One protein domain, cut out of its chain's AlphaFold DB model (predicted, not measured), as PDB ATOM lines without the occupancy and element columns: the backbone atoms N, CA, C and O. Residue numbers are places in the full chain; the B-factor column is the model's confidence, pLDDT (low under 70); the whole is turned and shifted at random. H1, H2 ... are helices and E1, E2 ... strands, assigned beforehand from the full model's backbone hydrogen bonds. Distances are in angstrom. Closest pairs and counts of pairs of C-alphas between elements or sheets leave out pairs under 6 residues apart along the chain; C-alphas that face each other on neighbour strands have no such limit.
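AT A GLANCE: This is residues 93 to 220 of the 1000 residues of the protein "DNA polymerase" of Debaryomyces hansenii (UniProt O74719). A long, strongly twisted sheet of four strands has one face covered by two helices, H2 toward one end and the long H3 slantwise over E4 and E5; the other face is bare. The small hairpin E2 and E3 lies toward the other end, and short H1 packs on residues 176 to 183 of H3. The 128 printed residues hold three named helices and six named strands, in the order E1 E2 E3 H1 H2 E4 E5 H3 E6, a mixed class. The sheet, order E1 - E6 - E4 - E5, is all antiparallel; the whole is compact, radius of gyration of the C-alphas 15.6 A, but elongated, spanning 52 by 29 by 25 A.

IN THESE COORDINATES: The sheet holds E1, residues 93 to 97, from C-alpha 93 at (140.977, 129.583, 56.560); E6, 210 to 219, 29.1 A; E4, 148 to 157, 28.9 A; and E5, 160 to 164. H3, 175 to 196, is 31.1 A long and ends at C-alpha 196 (170.808, 134.280, 44.174). H2 is 127 to 139, 17.9 A; H1 120 to 124; E2 108 to 110; E3 115 to 117.

HOW THE PARTS SIT: N 96 and O 214 of E1 and E6 are 2.9 A apart, N 154 and O 213 of E4 and E6 2.9 A, and N 155 and O 163 of the hairpin E4 and E5 2.8 A, within hydrogen-bond range. H2 and H3 are on the same face, making two layers, helices over a sheet. H2, height 8.8 A, lies along E6, at 6 degrees on the local plane; the C-alphas of Ile 134 and Ala 218 are closest, 5.7 A. H3, height 9.9 A, is slantwise to E4, only just, at 32 degrees on the local plane; the C-alphas of Tyr 152 and Leu 182 are closest, 6.7 A. E5, H3 and E6 form a split strand-helix-strand unit, two same-way strands with E4 between, its crossover right-handed. H1 touches H3, closest C-alphas Leu 124 and Glu 176, 7.0 A. In the hairpin E2 and E3, N 117 and O 108 are 2.8 A apart; the closest C-alphas of E3 and E6, Arg 116 and Tyr 211, are 4.5 A apart. In H1, H2 and H3 every O i to N i+4 pair is within hydrogen-bond range.

THE WHOLE: The farthest C-alphas, Ile 143 and Gln 206, are 53.0 A apart. The printed part has no cut; the link from H3 to E6 is long. Mean pLDDT of the printed part is 80.0, with residues 138 to 148 among those under 70.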
ATOM      1  N   SER A  93     139.896 129.140  57.472       78.12
ATOM      2  CA  SER A  93     140.977 129.583  56.560       78.12
ATOM      3  C   SER A  93     140.464 130.116  55.217       78.12
ATOM      4  O   SER A  93     139.396 129.713  54.762       78.12
ATOM      5  N   MET A  94     141.255 130.987  54.582       84.31
ATOM      6  CA  MET A  94     141.023 131.620  53.281       84.31
ATOM      7  C   MET A  94     142.274 131.507  52.389       84.31
ATOM      8  O   MET A  94     143.399 131.709  52.844       84.31
ATOM      9  N   GLU A  95     142.069 131.207  51.106       89.19
ATOM     10  CA  GLU A  95     143.118 131.056  50.092       89.19
ATOM     11  C   GLU A  95     142.646 131.662  48.763       89.19
ATOM     12  O   GLU A  95     141.534 131.378  48.325       89.19
ATOM     13  N   GLU A  96     143.480 132.489  48.127       90.50
ATOM     14  CA  GLU A  96     143.174 133.162  46.855       90.50
ATOM     15  C   GLU A  96     144.410 133.169  45.939       90.50
ATOM     16  O   GLU A  96     145.522 133.432  46.394       90.50
ATOM     17  N   SER A  97     144.245 132.909  44.636       90.12
ATOM     18  CA  SER A  97     145.357 132.829  43.666       90.12
ATOM     19  C   SER A  97     145.313 133.966  42.645       90.12
ATOM     20  O   SER A  97     144.270 134.205  42.033       90.12
ATOM     21  N   CYS A  98     146.455 134.618  42.390       88.12
ATOM     22  CA  CYS A  98     146.546 135.680  41.383       88.12
ATOM     23  C   CYS A  98     146.539 135.144  39.939       88.12
ATOM     24  O   CYS A  98     146.548 135.920  38.986       88.12
ATOM     25  N   GLU A  99     146.547 133.820  39.750       84.56
ATOM     26  CA  GLU A  99     146.385 133.192  38.434       84.56
ATOM     27  C   GLU A  99     144.971 133.413  37.873       84.56
ATOM     28  O   GLU A  99     144.761 133.484  36.657       84.56
ATOM     29  N   TYR A 100     143.986 133.573  38.760       87.31
ATOM     30  CA  TYR A 100     142.600 133.756  38.377       87.31
ATOM     31  C   TYR A 100     142.280 135.231  38.120       87.31
ATOM     32  O   TYR A 100     142.227 136.046  39.037       87.31
ATOM     33  N   LYS A 101     141.951 135.561  36.863       80.56
ATOM     34  CA  LYS A 101     141.626 136.935  36.423       80.56
ATOM     35  C   LYS A 101     140.473 137.609  37.178       80.56
ATOM     36  O   LYS A 101     140.370 138.828  37.145       80.56
ATOM     37  N   HIS A 102     139.579 136.838  37.796       82.56
ATOM     38  CA  HIS A 102     138.486 137.395  38.598       82.56
ATOM     39  C   HIS A 102     138.930 137.787  40.017       82.56
ATOM     40  O   HIS A 102     138.240 138.573  40.656       82.56
ATOM     41  N   VAL A 103     140.065 137.258  40.487       83.81
ATOM     42  CA  VAL A 103     140.671 137.565  41.790       83.81
ATOM     43  C   VAL A 103     141.703 138.683  41.639       83.81
ATOM     44  O   VAL A 103     141.653 139.667  42.367       83.81
ATOM     45  N   GLU A 104     142.598 138.576  40.654       90.25
ATOM     46  CA  GLU A 104     143.535 139.639  40.285       90.25
ATOM     47  C   GLU A 104     143.439 139.907  38.772       90.25
ATOM     48  O   GLU A 104     144.024 139.176  37.964       90.25
ATOM     49  N   PRO A 105     142.688 140.942  38.356       83.50
ATOM     50  CA  PRO A 105     142.517 141.272  36.942       83.50
ATOM     51  C   PRO A 105     143.801 141.780  36.278       83.50
ATOM     52  O   PRO A 105     143.972 141.608  35.068       83.50
ATOM     53  N   TYR A 106     144.699 142.397  37.057       84.69
ATOM     54  CA  TYR A 106     145.925 143.030  36.569       84.69
ATOM     55  C   TYR A 106     147.118 142.634  37.460       84.69
ATOM     56  O   TYR A 106     147.589 143.457  38.247       84.69
ATOM     57  N   PRO A 107     147.601 141.377  37.376       85.69
ATOM     58  CA  PRO A 107     148.674 140.897  38.241       85.69
ATOM     59  C   PRO A 107     149.961 141.682  38.001       85.69
ATOM     60  O   PRO A 107     150.325 141.969  36.857       85.69
ATOM     61  N   THR A 108     150.660 142.009  39.087       84.31
ATOM     62  CA  THR A 108     151.990 142.615  39.007       84.31
ATOM     63  C   THR A 108     152.955 141.594  38.423       84.31
ATOM     64  O   THR A 108     152.913 140.418  38.774       84.31
ATOM     65  N   ILE A 109     153.809 142.023  37.498       79.75
ATOM     66  CA  ILE A 109     154.873 141.179  36.954       79.75
ATOM     67  C   ILE A 109     156.178 141.749  37.480       79.75
ATOM     68  O   ILE A 109     156.497 142.902  37.195       79.75
ATOM     69  N   VAL A 110     156.909 140.957  38.262       72.75
ATOM     70  CA  VAL A 110     158.238 141.359  38.730       72.75
ATOM     71  C   VAL A 110     159.289 140.912  37.712       72.75
ATOM     72  O   VAL A 110     159.350 139.729  37.357       72.75
ATOM     73  N   ASP A 111     160.091 141.862  37.226       60.75
ATOM     74  CA  ASP A 111     161.144 141.623  36.232       60.75
ATOM     75  C   ASP A 111     162.240 140.680  36.769       60.75
ATOM     76  O   ASP A 111     162.578 140.685  37.955       60.75
ATOM     77  N   GLY A 112     162.778 139.833  35.884       68.31
ATOM     78  CA  GLY A 112     163.654 138.705  36.229       68.31
ATOM     79  C   GLY A 112     162.921 137.367  36.094       68.31
ATOM     80  O   GLY A 112     162.852 136.814  34.998       68.31
ATOM     81  N   ALA A 113     162.342 136.864  37.189       62.34
ATOM     82  CA  ALA A 113     161.657 135.564  37.266       62.34
ATOM     83  C   ALA A 113     160.207 135.535  36.713       62.34
ATOM     84  O   ALA A 113     159.497 134.551  36.910       62.34
ATOM     85  N   LYS A 114     159.733 136.614  36.062       72.50
ATOM     86  CA  LYS A 114     158.361 136.772  35.512       72.50
ATOM     87  C   LYS A 114     157.243 136.326  36.474       72.50
ATOM     88  O   LYS A 114     156.225 135.777  36.048       72.50
ATOM     89  N   ILE A 115     157.424 136.572  37.771       82.38
ATOM     90  CA  ILE A 115     156.486 136.146  38.814       82.38
ATOM     91  C   ILE A 115     155.244 137.025  38.745       82.38
ATOM     92  O   ILE A 115     155.342 138.246  38.881       82.38
ATOM     93  N   ARG A 116     154.079 136.396  38.572       88.62
ATOM     94  CA  ARG A 116     152.784 137.056  38.741       88.62
ATOM     95  C   ARG A 116     152.482 137.194  40.227       88.62
ATOM     96  O   ARG A 116     152.377 136.196  40.935       88.62
ATOM     97  N   GLY A 117     152.363 138.430  40.685       87.88
ATOM     98  CA  GLY A 117     151.994 138.794  42.045       87.88
ATOM     99  C   GLY A 117     150.632 139.475  42.113       87.88
ATOM    100  O   GLY A 117     150.022 139.835  41.103       87.88
ATOM    101  N   PHE A 118     150.169 139.672  43.341       92.19
ATOM    102  CA  PHE A 118     149.015 140.516  43.619       92.19
ATOM    103  C   PHE A 118     149.402 141.993  43.560       92.19
ATOM    104  O   PHE A 118     150.533 142.370  43.877       92.19
ATOM    105  N   ARG A 119     148.443 142.846  43.200       91.81
ATOM    106  CA  ARG A 119     148.506 144.267  43.540       91.81
ATOM    107  C   ARG A 119     148.151 144.451  45.009       91.81
ATOM    108  O   ARG A 119     147.291 143.750  45.547       91.81
ATOM    109  N   LYS A 120     148.799 145.413  45.660       89.75
ATOM    110  CA  LYS A 120     148.546 145.730  47.069       89.75
ATOM    111  C   LYS A 120     147.085 146.117  47.295       89.75
ATOM    112  O   LYS A 120     146.464 145.651  48.245       89.75
ATOM    113  N   GLU A 121     146.511 146.871  46.359       89.12
ATOM    114  CA  GLU A 121     145.108 147.290  46.370       89.12
ATOM    115  C   GLU A 121     144.146 146.096  46.352       89.12
ATOM    116  O   GLU A 121     143.069 146.172  46.935       89.12
ATOM    117  N   THR A 122     144.533 144.978  45.729       89.88
ATOM    118  CA  THR A 122     143.720 143.758  45.678       89.88
ATOM    119  C   THR A 122     143.630 143.085  47.046       89.88
ATOM    120  O   THR A 122     142.538 142.711  47.464       89.88
ATOM    121  N   ILE A 123     144.742 142.986  47.785       92.00
ATOM    122  CA  ILE A 123     144.742 142.436  49.153       92.00
ATOM    123  C   ILE A 123     144.067 143.401  50.130       92.00
ATOM    124  O   ILE A 123     143.277 142.973  50.969       92.00
ATOM    125  N   LEU A 124     144.294 144.709  49.975       90.12
ATOM    126  CA  LEU A 124     143.576 145.731  50.740       90.12
ATOM    127  C   LEU A 124     142.062 145.671  50.489       90.12
ATOM    128  O   LEU A 124     141.278 145.794  51.425       90.12
ATOM    129  N   GLY A 125     141.635 145.382  49.258       88.19
ATOM    130  CA  GLY A 125     140.230 145.153  48.911       88.19
ATOM    131  C   GLY A 125     139.609 143.905  49.555       88.19
ATOM    132  O   GLY A 125     138.387 143.787  49.594       88.19
ATOM    133  N   MET A 126     140.418 142.985  50.094       90.50
ATOM    134  CA  MET A 126     139.954 141.808  50.840       90.50
ATOM    135  C   MET A 126     139.818 142.056  52.352       90.50
ATOM    136  O   MET A 126     139.406 141.137  53.064       90.50
ATOM    137  N   LYS A 127     140.119 143.274  52.839       89.75
ATOM    138  CA  LYS A 127     140.104 143.654  54.265       89.75
ATOM    139  C   LYS A 127     138.858 143.153  54.983       89.75
ATOM    140  O   LYS A 127     138.976 142.368  55.914       89.75
ATOM    141  N   ASP A 128     137.668 143.495  54.498       88.00
ATOM    142  CA  ASP A 128     136.422 143.130  55.182       88.00
ATOM    143  C   ASP A 128     136.220 141.609  55.290       88.00
ATOM    144  O   ASP A 128     135.746 141.118  56.313       88.00
ATOM    145  N   ARG A 129     136.621 140.831  54.274       87.31
ATOM    146  CA  ARG A 129     136.542 139.356  54.312       87.31
ATOM    147  C   ARG A 129     137.508 138.770  55.341       87.31
ATOM    148  O   ARG A 129     137.131 137.866  56.081       87.31
ATOM    149  N   ILE A 130     138.731 139.294  55.390       86.19
ATOM    150  CA  ILE A 130     139.776 138.857  56.319       86.19
ATOM    151  C   ILE A 130     139.385 139.218  57.752       86.19
ATOM    152  O   ILE A 130     139.357 138.340  58.610       86.19
ATOM    153  N   ILE A 131     139.003 140.472  58.000       86.19
ATOM    154  CA  ILE A 131     138.582 140.936  59.325       86.19
ATOM    155  C   ILE A 131     137.355 140.163  59.814       86.19
ATOM    156  O   ILE A 131     137.317 139.766  60.975       86.19
ATOM    157  N   ASN A 132     136.393 139.850  58.941       85.50
ATOM    158  CA  ASN A 132     135.255 139.014  59.331       85.50
ATOM    159  C   ASN A 132     135.674 137.595  59.745       85.50
ATOM    160  O   ASN A 132     135.153 137.098  60.737       85.50
ATOM    161  N   ALA A 133     136.638 136.965  59.065       79.56
ATOM    162  CA  ALA A 133     137.152 135.653  59.473       79.56
ATOM    163  C   ALA A 133     137.907 135.705  60.818       79.56
ATOM    164  O   ALA A 133     137.813 134.771  61.617       79.56
ATOM    165  N   ILE A 134     138.620 136.805  61.094       79.00
ATOM    166  CA  ILE A 134     139.276 137.042  62.391       79.00
ATOM    167  C   ILE A 134     138.220 137.188  63.489       79.00
ATOM    168  O   ILE A 134     138.249 136.431  64.460       79.00
ATOM    169  N   ARG A 135     137.241 138.075  63.297       80.06
ATOM    170  CA  ARG A 135     136.142 138.296  64.247       80.06
ATOM    171  C   ARG A 135     135.299 137.041  64.466       80.06
ATOM    172  O   ARG A 135     134.869 136.780  65.583       80.06
ATOM    173  N   GLU A 136     135.080 136.232  63.432       75.69
ATOM    174  CA  GLU A 136     134.403 134.939  63.566       75.69
ATOM    175  C   GLU A 136     135.227 133.984  64.438       75.69
ATOM    176  O   GLU A 136     134.681 133.383  65.363       75.69
ATOM    177  N   SER A 137     136.548 133.913  64.237       71.56
ATOM    178  CA  SER A 137     137.433 133.127  65.105       71.56
ATOM    179  C   SER A 137     137.441 133.623  66.564       71.56
ATOM    180  O   SER A 137     137.460 132.807  67.485       71.56
ATOM    181  N   GLU A 138     137.353 134.942  66.771       66.75
ATOM    182  CA  GLU A 138     137.218 135.599  68.080       66.75
ATOM    183  C   GLU A 138     135.851 135.346  68.724       66.75
ATOM    184  O   GLU A 138     135.739 135.291  69.950       66.75
ATOM    185  N   SER A 139     134.809 135.158  67.910       63.97
ATOM    186  CA  SER A 139     133.439 134.945  68.378       63.97
ATOM    187  C   SER A 139     133.200 133.564  68.996       63.97
ATOM    188  O   SER A 139     132.200 133.375  69.696       63.97
ATOM    189  N   TYR A 140     134.111 132.598  68.812       60.72
ATOM    190  CA  TYR A 140     134.044 131.306  69.499       60.72
ATOM    191  C   TYR A 140     134.452 131.465  70.973       60.72
ATOM    192  O   TYR A 140     135.607 131.295  71.363       60.72
ATOM    193  N   GLN A 141     133.466 131.802  71.808       51.53
ATOM    194  CA  GLN A 141     133.610 132.104  73.234       51.53
ATOM    195  C   GLN A 141     134.042 130.886  74.075       51.53
ATOM    196  O   GLN A 141     133.208 130.232  74.690       51.53
ATOM    197  N   ASN A 142     135.347 130.593  74.139       50.16
ATOM    198  CA  ASN A 142     135.963 129.791  75.211       50.16
ATOM    199  C   ASN A 142     137.392 130.282  75.532       50.16
ATOM    200  O   ASN A 142     138.403 129.667  75.204       50.16
ATOM    201  N   ILE A 143     137.411 131.469  76.144       50.66
ATOM    202  CA  ILE A 143     138.332 132.055  77.135       50.66
ATOM    203  C   ILE A 143     139.691 131.342  77.314       50.66
ATOM    204  O   ILE A 143     139.797 130.318  77.985       50.66
ATOM    205  N   THR A 144     140.755 131.941  76.756       43.66
ATOM    206  CA  THR A 144     142.031 132.302  77.439       43.66
ATOM    207  C   THR A 144     143.227 132.521  76.485       43.66
ATOM    208  O   THR A 144     144.347 132.692  76.969       43.66
ATOM    209  N   ARG A 145     143.082 132.555  75.152       48.22
ATOM    210  CA  ARG A 145     144.153 133.061  74.260       48.22
ATOM    211  C   ARG A 145     143.593 133.928  73.144       48.22
ATOM    212  O   ARG A 145     142.530 133.619  72.622       48.22
ATOM    213  N   THR A 146     144.356 134.950  72.771       46.31
ATOM    214  CA  THR A 146     144.164 135.740  71.554       46.31
ATOM    215  C   THR A 146     144.162 134.791  70.347       46.31
ATOM    216  O   THR A 146     145.091 133.978  70.244       46.31
ATOM    217  N   PRO A 147     143.155 134.825  69.461       54.03
ATOM    218  CA  PRO A 147     143.224 134.090  68.204       54.03
ATOM    219  C   PRO A 147     144.473 134.509  67.438       54.03
ATOM    220  O   PRO A 147     144.867 135.676  67.432       54.03
ATOM    221  N   VAL A 148     145.143 133.526  66.841       61.31
ATOM    222  CA  VAL A 148     146.331 133.785  66.033       61.31
ATOM    223  C   VAL A 148     145.882 133.817  64.587       61.31
ATOM    224  O   VAL A 148     145.557 132.777  64.006       61.31
ATOM    225  N   SER A 149     145.869 135.025  64.044       78.12
ATOM    226  CA  SER A 149     145.561 135.301  62.650       78.12
ATOM    227  C   SER A 149     146.843 135.684  61.937       78.12
ATOM    228  O   SER A 149     147.599 136.539  62.403       78.12
ATOM    229  N   TYR A 150     147.130 135.015  60.831       87.12
ATOM    230  CA  TYR A 150     148.328 135.288  60.052       87.12
ATOM    231  C   TYR A 150     148.058 135.126  58.564       87.12
ATOM    232  O   TYR A 150     147.206 134.337  58.146       87.12
ATOM    233  N   MET A 151     148.827 135.867  57.772       90.88
ATOM    234  CA  MET A 151     148.804 135.811  56.322       90.88
ATOM    235  C   MET A 151     150.202 135.673  55.739       90.88
ATOM    236  O   MET A 151     151.204 136.033  56.362       90.88
ATOM    237  N   TYR A 152     150.278 135.112  54.540       91.62
ATOM    238  CA  TYR A 152     151.521 134.982  53.796       91.62
ATOM    239  C   TYR A 152     151.249 134.714  52.316       91.62
ATOM    240  O   TYR A 152     150.167 134.263  51.932       91.62
ATOM    241  N   PHE A 153     152.261 134.949  51.487       91.06
ATOM    242  CA  PHE A 153     152.255 134.563  50.085       91.06
ATOM    243  C   PHE A 153     153.072 133.295  49.875       91.06
ATOM    244  O   PHE A 153     154.175 133.165  50.409       91.06
ATOM    245  N   LYS A 154     152.570 132.393  49.034       88.94
ATOM    246  CA  LYS A 154     153.354 131.309  48.434       88.94
ATOM    247  C   LYS A 154     153.414 131.492  46.931       88.94
ATOM    248  O   LYS A 154     152.397 131.726  46.293       88.94
ATOM    249  N   MET A 155     154.602 131.326  46.382       86.75
ATOM    250  CA  MET A 155     154.846 131.311  44.951       86.75
ATOM    251  C   MET A 155     154.841 129.867  44.468       86.75
ATOM    252  O   MET A 155     155.473 128.992  45.075       86.75
ATOM    253  N   TYR A 156     154.152 129.635  43.363       84.88
ATOM    254  CA  TYR A 156     154.077 128.356  42.686       84.88
ATOM    255  C   TYR A 156     154.618 128.502  41.275       84.88
ATOM    256  O   TYR A 156     154.283 129.459  40.590       84.88
ATOM    257  N   ASN A 157     155.405 127.526  40.835       85.19
ATOM    258  CA  ASN A 157     155.797 127.352  39.444       85.19
ATOM    259  C   ASN A 157     155.208 126.040  38.933       85.19
ATOM    260  O   ASN A 157     155.534 124.975  39.467       85.19
ATOM    261  N   ASN A 158     154.327 126.102  37.932       82.00
ATOM    262  CA  ASN A 158     153.674 124.920  37.356       82.00
ATOM    263  C   ASN A 158     153.061 123.992  38.437       82.00
ATOM    264  O   ASN A 158     153.212 122.770  38.399       82.00
ATOM    265  N   GLY A 159     152.417 124.590  39.451       76.81
ATOM    266  CA  GLY A 159     151.764 123.886  40.563       76.81
ATOM    267  C   GLY A 159     152.686 123.411  41.697       76.81
ATOM    268  O   GLY A 159     152.199 122.832  42.667       76.81
ATOM    269  N   LYS A 160     154.002 123.659  41.634       75.75
ATOM    270  CA  LYS A 160     154.951 123.327  42.715       75.75
ATOM    271  C   LYS A 160     155.398 124.572  43.473       75.75
ATOM    272  O   LYS A 160     155.757 125.566  42.852       75.75
ATOM    273  N   ILE A 161     155.426 124.496  44.804       78.94
ATOM    274  CA  ILE A 161     155.882 125.598  45.666       78.94
ATOM    275  C   ILE A 161     157.361 125.870  45.394       78.94
ATOM    276  O   ILE A 161     158.189 124.968  45.514       78.94
ATOM    277  N   CYS A 162     157.685 127.118  45.073       75.88
ATOM    278  CA  CYS A 162     159.054 127.561  44.817       75.88
ATOM    279  C   CYS A 162     159.527 128.654  45.777       75.88
ATOM    280  O   CYS A 162     160.724 128.868  45.906       75.88
ATOM    281  N   GLY A 163     158.621 129.320  46.491       76.31
ATOM    282  CA  GLY A 163     158.967 130.336  47.480       76.31
ATOM    283  C   GLY A 163     157.791 130.634  48.399       76.31
ATOM    284  O   GLY A 163     156.640 130.377  48.052       76.31
ATOM    285  N   SER A 164     158.066 131.157  49.590       83.31
ATOM    286  CA  SER A 164     157.037 131.626  50.516       83.31
ATOM    287  C   SER A 164     157.575 132.794  51.312       83.31
ATOM    288  O   SER A 164     158.699 132.733  51.808       83.31
ATOM    289  N   THR A 165     156.763 133.825  51.508       84.88
ATOM    290  CA  THR A 165     157.093 134.841  52.505       84.88
ATOM    291  C   THR A 165     157.060 134.215  53.895       84.88
ATOM    292  O   THR A 165     156.415 133.185  54.126       84.88
ATOM    293  N   ARG A 166     157.729 134.864  54.853       72.69
ATOM    294  CA  ARG A 166     157.426 134.638  56.270       72.69
ATOM    295  C   ARG A 166     155.958 134.981  56.540       72.69
ATOM    296  O   ARG A 166     155.381 135.821  55.846       72.69
ATOM    297  N   THR A 167     155.380 134.348  57.552       83.19
ATOM    298  CA  THR A 167     154.044 134.694  58.041       83.19
ATOM    299  C   THR A 167     154.066 136.069  58.685       83.19
ATOM    300  O   THR A 167     154.926 136.340  59.525       83.19
ATOM    301  N   ILE A 168     153.118 136.910  58.295       80.62
ATOM    302  CA  ILE A 168     152.854 138.202  58.915       80.62
ATOM    303  C   ILE A 168     151.591 138.038  59.752       80.62
ATOM    304  O   ILE A 168     150.579 137.547  59.249       80.62
ATOM    305  N   SER A 169     151.673 138.364  61.041       82.75
ATOM    306  CA  SER A 169     150.485 138.429  61.892       82.75
ATOM    307  C   SER A 169     149.534 139.485  61.342       82.75
ATOM    308  O   SER A 169     149.994 140.494  60.821       82.75
ATOM    309  N   VAL A 170     148.232 139.238  61.433       83.19
ATOM    310  CA  VAL A 170     147.215 140.165  60.931       83.19
ATOM    311  C   VAL A 170     146.348 140.609  62.084       83.19
ATOM    312  O   VAL A 170     145.723 139.761  62.728       83.19
ATOM    313  N   TYR A 171     146.279 141.918  62.300       78.75
ATOM    314  CA  TYR A 171     145.372 142.521  63.266       78.75
ATOM    315  C   TYR A 171     144.412 143.493  62.579       78.75
ATOM    316  O   TYR A 171     144.645 143.953  61.461       78.75
ATOM    317  N   GLU A 172     143.275 143.757  63.220       81.75
ATOM    318  CA  GLU A 172     142.238 144.619  62.650       81.75
ATOM    319  C   GLU A 172     142.685 146.085  62.559       81.75
ATOM    320  O   GLU A 172     142.436 146.756  61.556       81.75
ATOM    321  N   ASP A 173     143.367 146.560  63.596       81.94
ATOM    322  CA  ASP A 173     143.829 147.935  63.775       81.94
ATOM    323  C   ASP A 173     145.073 148.269  62.945       81.94
ATOM    324  O   ASP A 173     145.213 149.408  62.503       81.94
ATOM    325  N   THR A 174     145.922 147.279  62.661       84.19
ATOM    326  CA  THR A 174     147.160 147.446  61.878       84.19
ATOM    327  C   THR A 174     147.096 146.820  60.485       84.19
ATOM    328  O   THR A 174     148.114 146.755  59.807       84.19
ATOM    329  N   PHE A 175     145.920 146.389  60.006       88.50
ATOM    330  CA  PHE A 175     145.796 145.590  58.774       88.50
ATOM    331  C   PHE A 175     146.545 146.170  57.565       88.50
ATOM    332  O   PHE A 175     147.183 145.436  56.817       88.50
ATOM    333  N   GLU A 176     146.466 147.484  57.351       88.06
ATOM    334  CA  GLU A 176     147.136 148.127  56.215       88.06
ATOM    335  C   GLU A 176     148.657 148.072  56.375       88.06
ATOM    336  O   GLU A 176     149.351 147.674  55.448       88.06
ATOM    337  N   GLU A 177     149.167 148.341  57.577       89.69
ATOM    338  CA  GLU A 177     150.589 148.228  57.924       89.69
ATOM    339  C   GLU A 177     151.085 146.771  57.830       89.69
ATOM    340  O   GLU A 177     152.207 146.512  57.385       89.69
ATOM    341  N   ASP A 178     150.236 145.801  58.178       89.12
ATOM    342  CA  ASP A 178     150.529 144.372  58.066       89.12
ATOM    343  C   ASP A 178     150.593 143.929  56.596       89.12
ATOM    344  O   ASP A 178     151.460 143.136  56.213       89.12
ATOM    345  N   VAL A 179     149.714 144.460  55.738       91.56
ATOM    346  CA  VAL A 179     149.789 144.254  54.284       91.56
ATOM    347  C   VAL A 179     151.070 144.885  53.732       91.56
ATOM    348  O   VAL A 179     151.754 144.251  52.928       91.56
ATOM    349  N   ASP A 180     151.470 146.068  54.200       90.81
ATOM    350  CA  ASP A 180     152.748 146.690  53.825       90.81
ATOM    351  C   ASP A 180     153.923 145.788  54.202       90.81
ATOM    352  O   ASP A 180     154.793 145.514  53.371       90.81
ATOM    353  N   ALA A 181     153.920 145.250  55.421       88.44
ATOM    354  CA  ALA A 181     154.936 144.316  55.888       88.44
ATOM    355  C   ALA A 181     154.955 143.008  55.077       88.44
ATOM    356  O   ALA A 181     156.035 142.453  54.834       88.44
ATOM    357  N   LEU A 182     153.792 142.521  54.629       92.62
ATOM    358  CA  LEU A 182     153.672 141.360  53.746       92.62
ATOM    359  C   LEU A 182     154.287 141.627  52.374       92.62
ATOM    360  O   LEU A 182     155.049 140.790  51.890       92.62
ATOM    361  N   PHE A 183     154.007 142.780  51.768       92.56
ATOM    362  CA  PHE A 183     154.586 143.149  50.475       92.56
ATOM    363  C   PHE A 183     156.084 143.442  50.580       92.56
ATOM    364  O   PHE A 183     156.840 142.973  49.740       92.56
ATOM    365  N   ILE A 184     156.560 144.054  51.668       87.75
ATOM    366  CA  ILE A 184     158.001 144.177  51.937       87.75
ATOM    367  C   ILE A 184     158.649 142.789  52.058       87.75
ATOM    368  O   ILE A 184     159.735 142.548  51.530       87.75
ATOM    369  N   ALA A 185     158.005 141.846  52.754       85.06
ATOM    370  CA  ALA A 185     158.503 140.476  52.853       85.06
ATOM    371  C   ALA A 185     158.495 139.760  51.492       85.06
ATOM    372  O   ALA A 185     159.420 138.997  51.211       85.06
ATOM    373  N   TYR A 186     157.484 140.023  50.662       89.62
ATOM    374  CA  TYR A 186     157.372 139.531  49.291       89.62
ATOM    375  C   TYR A 186     158.489 140.079  48.400       89.62
ATOM    376  O   TYR A 186     159.216 139.305  47.784       89.62
ATOM    377  N   ASP A 187     158.713 141.387  48.411       87.56
ATOM    378  CA  ASP A 187     159.755 142.029  47.615       87.56
ATOM    379  C   ASP A 187     161.146 141.551  48.030       87.56
ATOM    380  O   ASP A 187     161.991 141.285  47.178       87.56
ATOM    381  N   ASN A 188     161.377 141.347  49.330       84.19
ATOM    382  CA  ASN A 188     162.633 140.791  49.826       84.19
ATOM    383  C   ASN A 188     162.881 139.366  49.321       84.19
ATOM    384  O   ASN A 188     164.013 139.051  48.950       84.19
ATOM    385  N   ILE A 189     161.859 138.499  49.291       83.69
ATOM    386  CA  ILE A 189     162.038 137.138  48.769       83.69
ATOM    387  C   ILE A 189     162.173 137.132  47.245       83.69
ATOM    388  O   ILE A 189     163.020 136.407  46.734       83.69
ATOM    389  N   VAL A 190     161.427 137.969  46.516       83.44
ATOM    390  CA  VAL A 190     161.595 138.098  45.059       83.44
ATOM    391  C   VAL A 190     162.989 138.619  44.727       83.44
ATOM    392  O   VAL A 190     163.668 138.059  43.868       83.44
ATOM    393  N   LYS A 191     163.460 139.639  45.451       82.56
ATOM    394  CA  LYS A 191     164.820 140.157  45.315       82.56
ATOM    395  C   LYS A 191     165.852 139.074  45.612       82.56
ATOM    396  O   LYS A 191     166.760 138.886  44.820       82.56
ATOM    397  N   HIS A 192     165.683 138.311  46.691       81.31
ATOM    398  CA  HIS A 192     166.588 137.209  47.012       81.31
ATOM    399  C   HIS A 192     166.628 136.133  45.914       81.31
ATOM    400  O   HIS A 192     167.709 135.655  45.573       81.31
ATOM    401  N   ILE A 193     165.472 135.780  45.340       79.50
ATOM    402  CA  ILE A 193     165.366 134.838  44.216       79.50
ATOM    403  C   ILE A 193     166.117 135.379  42.990       79.50
ATOM    404  O   ILE A 193     166.907 134.650  42.386       79.50
ATOM    405  N   ASN A 194     165.916 136.658  42.661       79.81
ATOM    406  CA  ASN A 194     166.591 137.335  41.553       79.81
ATOM    407  C   ASN A 194     168.109 137.486  41.778       79.81
ATOM    408  O   ASN A 194     168.869 137.338  40.827       79.81
ATOM    409  N   ASP A 195     168.552 137.739  43.013       77.56
ATOM    410  CA  ASP A 195     169.964 137.957  43.358       77.56
ATOM    411  C   ASP A 195     170.755 136.638  43.449       77.56
ATOM    412  O   ASP A 195     171.944 136.602  43.132       77.56
ATOM    413  N   THR A 196     170.117 135.552  43.899       73.00
ATOM    414  CA  THR A 196     170.808 134.280  44.174       73.00
ATOM    415  C   THR A 196     170.875 133.384  42.941       73.00
ATOM    416  O   THR A 196     171.914 132.764  42.732       73.00
ATOM    417  N   VAL A 197     169.808 133.350  42.120       65.69
ATOM    418  CA  VAL A 197     169.577 132.546  40.890       65.69
ATOM    419  C   VAL A 197     169.769 131.024  41.043       65.69
ATOM    420  O   VAL A 197     168.898 130.251  40.647       65.69
ATOM    421  N   TYR A 198     170.872 130.578  41.641       57.47
ATOM    422  CA  TYR A 198     171.208 129.196  41.952       57.47
ATOM    423  C   TYR A 198     170.221 128.589  42.964       57.47
ATOM    424  O   TYR A 198     170.030 129.130  44.055       57.47
ATOM    425  N   GLY A 199     169.580 127.475  42.605       60.69
ATOM    426  CA  GLY A 199     168.470 126.854  43.346       60.69
ATOM    427  C   GLY A 199     167.065 127.351  42.960       60.69
ATOM    428  O   GLY A 199     166.077 126.770  43.413       60.69
ATOM    429  N   TYR A 200     166.960 128.382  42.112       69.00
ATOM    430  CA  TYR A 200     165.701 128.958  41.615       69.00
ATOM    431  C   TYR A 200     165.621 128.999  40.080       69.00
ATOM    432  O   TYR A 200     164.723 129.620  39.514       69.00
ATOM    433  N   GLU A 201     166.514 128.298  39.383       73.88
ATOM    434  CA  GLU A 201     166.708 128.366  37.929       73.88
ATOM    435  C   GLU A 201     165.429 128.028  37.151       73.88
ATOM    436  O   GLU A 201     165.149 128.611  36.104       73.88
ATOM    437  N   SER A 202     164.608 127.127  37.700       69.75
ATOM    438  CA  SER A 202     163.317 126.744  37.116       69.75
ATOM    439  C   SER A 202     162.319 127.903  36.974       69.75
ATOM    440  O   SER A 202     161.403 127.795  36.161       69.75
ATOM    441  N   LEU A 203     162.490 128.998  37.726       74.38
ATOM    442  CA  LEU A 203     161.638 130.194  37.678       74.38
ATOM    443  C   LEU A 203     161.991 131.138  36.525       74.38
ATOM    444  O   LEU A 203     161.159 131.940  36.121       74.38
ATOM    445  N   PHE A 204     163.196 131.021  35.968       74.50
ATOM    446  CA  PHE A 204     163.684 131.877  34.881       74.50
ATOM    447  C   PHE A 204     163.582 131.199  33.501       74.50
ATOM    448  O   PHE A 204     164.009 131.761  32.492       74.50
ATOM    449  N   SER A 205     163.013 129.989  33.441       73.94
ATOM    450  CA  SER A 205     162.748 129.262  32.195       73.94
ATOM    451  C   SER A 205     161.647 129.935  31.364       73.94
ATOM    452  O   SER A 205     160.710 130.511  31.914       73.94
ATOM    453  N   GLN A 206     161.708 129.817  30.031       69.56
ATOM    454  CA  GLN A 206     160.648 130.318  29.142       69.56
ATOM    455  C   GLN A 206     159.295 129.610  29.357       69.56
ATOM    456  O   GLN A 206     158.262 130.226  29.105       69.56
ATOM    457  N   ASP A 207     159.304 128.379  29.887       73.19
ATOM    458  CA  ASP A 207     158.109 127.561  30.157       73.19
ATOM    459  C   ASP A 207     157.612 127.652  31.620       73.19
ATOM    460  O   ASP A 207     156.780 126.854  32.063       73.19
ATOM    461  N   ALA A 208     158.145 128.585  32.416       75.81
ATOM    462  CA  ALA A 208     157.741 128.767  33.807       75.81
ATOM    463  C   ALA A 208     156.412 129.543  33.903       75.81
ATOM    464  O   ALA A 208     156.327 130.694  33.475       75.81
ATOM    465  N   ASN A 209     155.377 128.939  34.501       83.38
ATOM    466  CA  ASN A 209     154.177 129.657  34.939       83.38
ATOM    467  C   ASN A 209     154.292 129.916  36.439       83.38
ATOM    468  O   ASN A 209     153.912 129.060  37.245       83.38
ATOM    469  N   VAL A 210     154.854 131.075  36.792       85.62
ATOM    470  CA  VAL A 210     155.079 131.453  38.187       85.62
ATOM    471  C   VAL A 210     154.004 132.428  38.654       85.62
ATOM    472  O   VAL A 210     153.892 133.539  38.134       85.62
ATOM    473  N   TYR A 211     153.220 132.018  39.645       89.56
ATOM    474  CA  TYR A 211     152.140 132.815  40.222       89.56
ATOM    475  C   TYR A 211     152.129 132.721  41.744       89.56
ATOM    476  O   TYR A 211     152.625 131.761  42.339       89.56
ATOM    477  N   THR A 212     151.541 133.728  42.374       90.75
ATOM    478  CA  THR A 212     151.467 133.850  43.824       90.75
ATOM    479  C   THR A 212     150.059 133.558  44.333       90.75
ATOM    480  O   THR A 212     149.056 133.994  43.771       90.75
ATOM    481  N   VAL A 213     149.989 132.819  45.436       91.94
ATOM    482  CA  VAL A 213     148.767 132.506  46.176       91.94
ATOM    483  C   VAL A 213     148.850 133.160  47.551       91.94
ATOM    484  O   VAL A 213     149.850 133.019  48.261       91.94
ATOM    485  N   PHE A 214     147.802 133.893  47.904       92.75
ATOM    486  CA  PHE A 214     147.588 134.508  49.203       92.75
ATOM    487  C   PHE A 214     146.898 133.519  50.138       92.75
ATOM    488  O   PHE A 214     145.857 132.962  49.792       92.75
ATOM    489  N   TYR A 215     147.458 133.339  51.332       90.25
ATOM    490  CA  TYR A 215     146.864 132.540  52.396       90.25
ATOM    491  C   TYR A 215     146.596 133.418  53.607       90.25
ATOM    492  O   TYR A 215     147.473 134.174  54.026       90.25
ATOM    493  N   MET A 216     145.425 133.234  54.206       89.19
ATOM    494  CA  MET A 216     145.067 133.775  55.509       89.19
ATOM    495  C   MET A 216     144.401 132.678  56.341       89.19
ATOM    496  O   MET A 216     143.512 131.968  55.873       89.19
ATOM    497  N   THR A 217     144.826 132.528  57.591       83.06
ATOM    498  CA  THR A 217     144.234 131.561  58.520       83.06
ATOM    499  C   THR A 217     143.976 132.232  59.858       83.06
ATOM    500  O   THR A 217     144.864 132.902  60.384       83.06
ATOM    501  N   ALA A 218     142.790 131.988  60.421       78.06
ATOM    502  CA  ALA A 218     142.432 132.360  61.784       78.06
ATOM    503  C   ALA A 218     142.158 131.087  62.603       78.06
ATOM    504  O   ALA A 218     141.290 130.272  62.270       78.06
ATOM    505  N   LEU A 219     142.951 130.871  63.655       63.50
ATOM    506  CA  LEU A 219     142.861 129.682  64.505       63.50
ATOM    507  C   LEU A 219     142.187 130.005  65.833       63.50
ATOM    508  O   LEU A 219     142.597 130.937  66.526       63.50
ATOM    509  N   TYR A 220     141.260 129.137  66.245       62.75
ATOM    510  CA  TYR A 220     140.844 129.037  67.639       62.75
ATOM    511  C   TYR A 220     141.186 127.645  68.184       62.75
ATOM    512  O   TYR A 220     141.013 126.624  67.518       62.75
TER     513      TYR A 220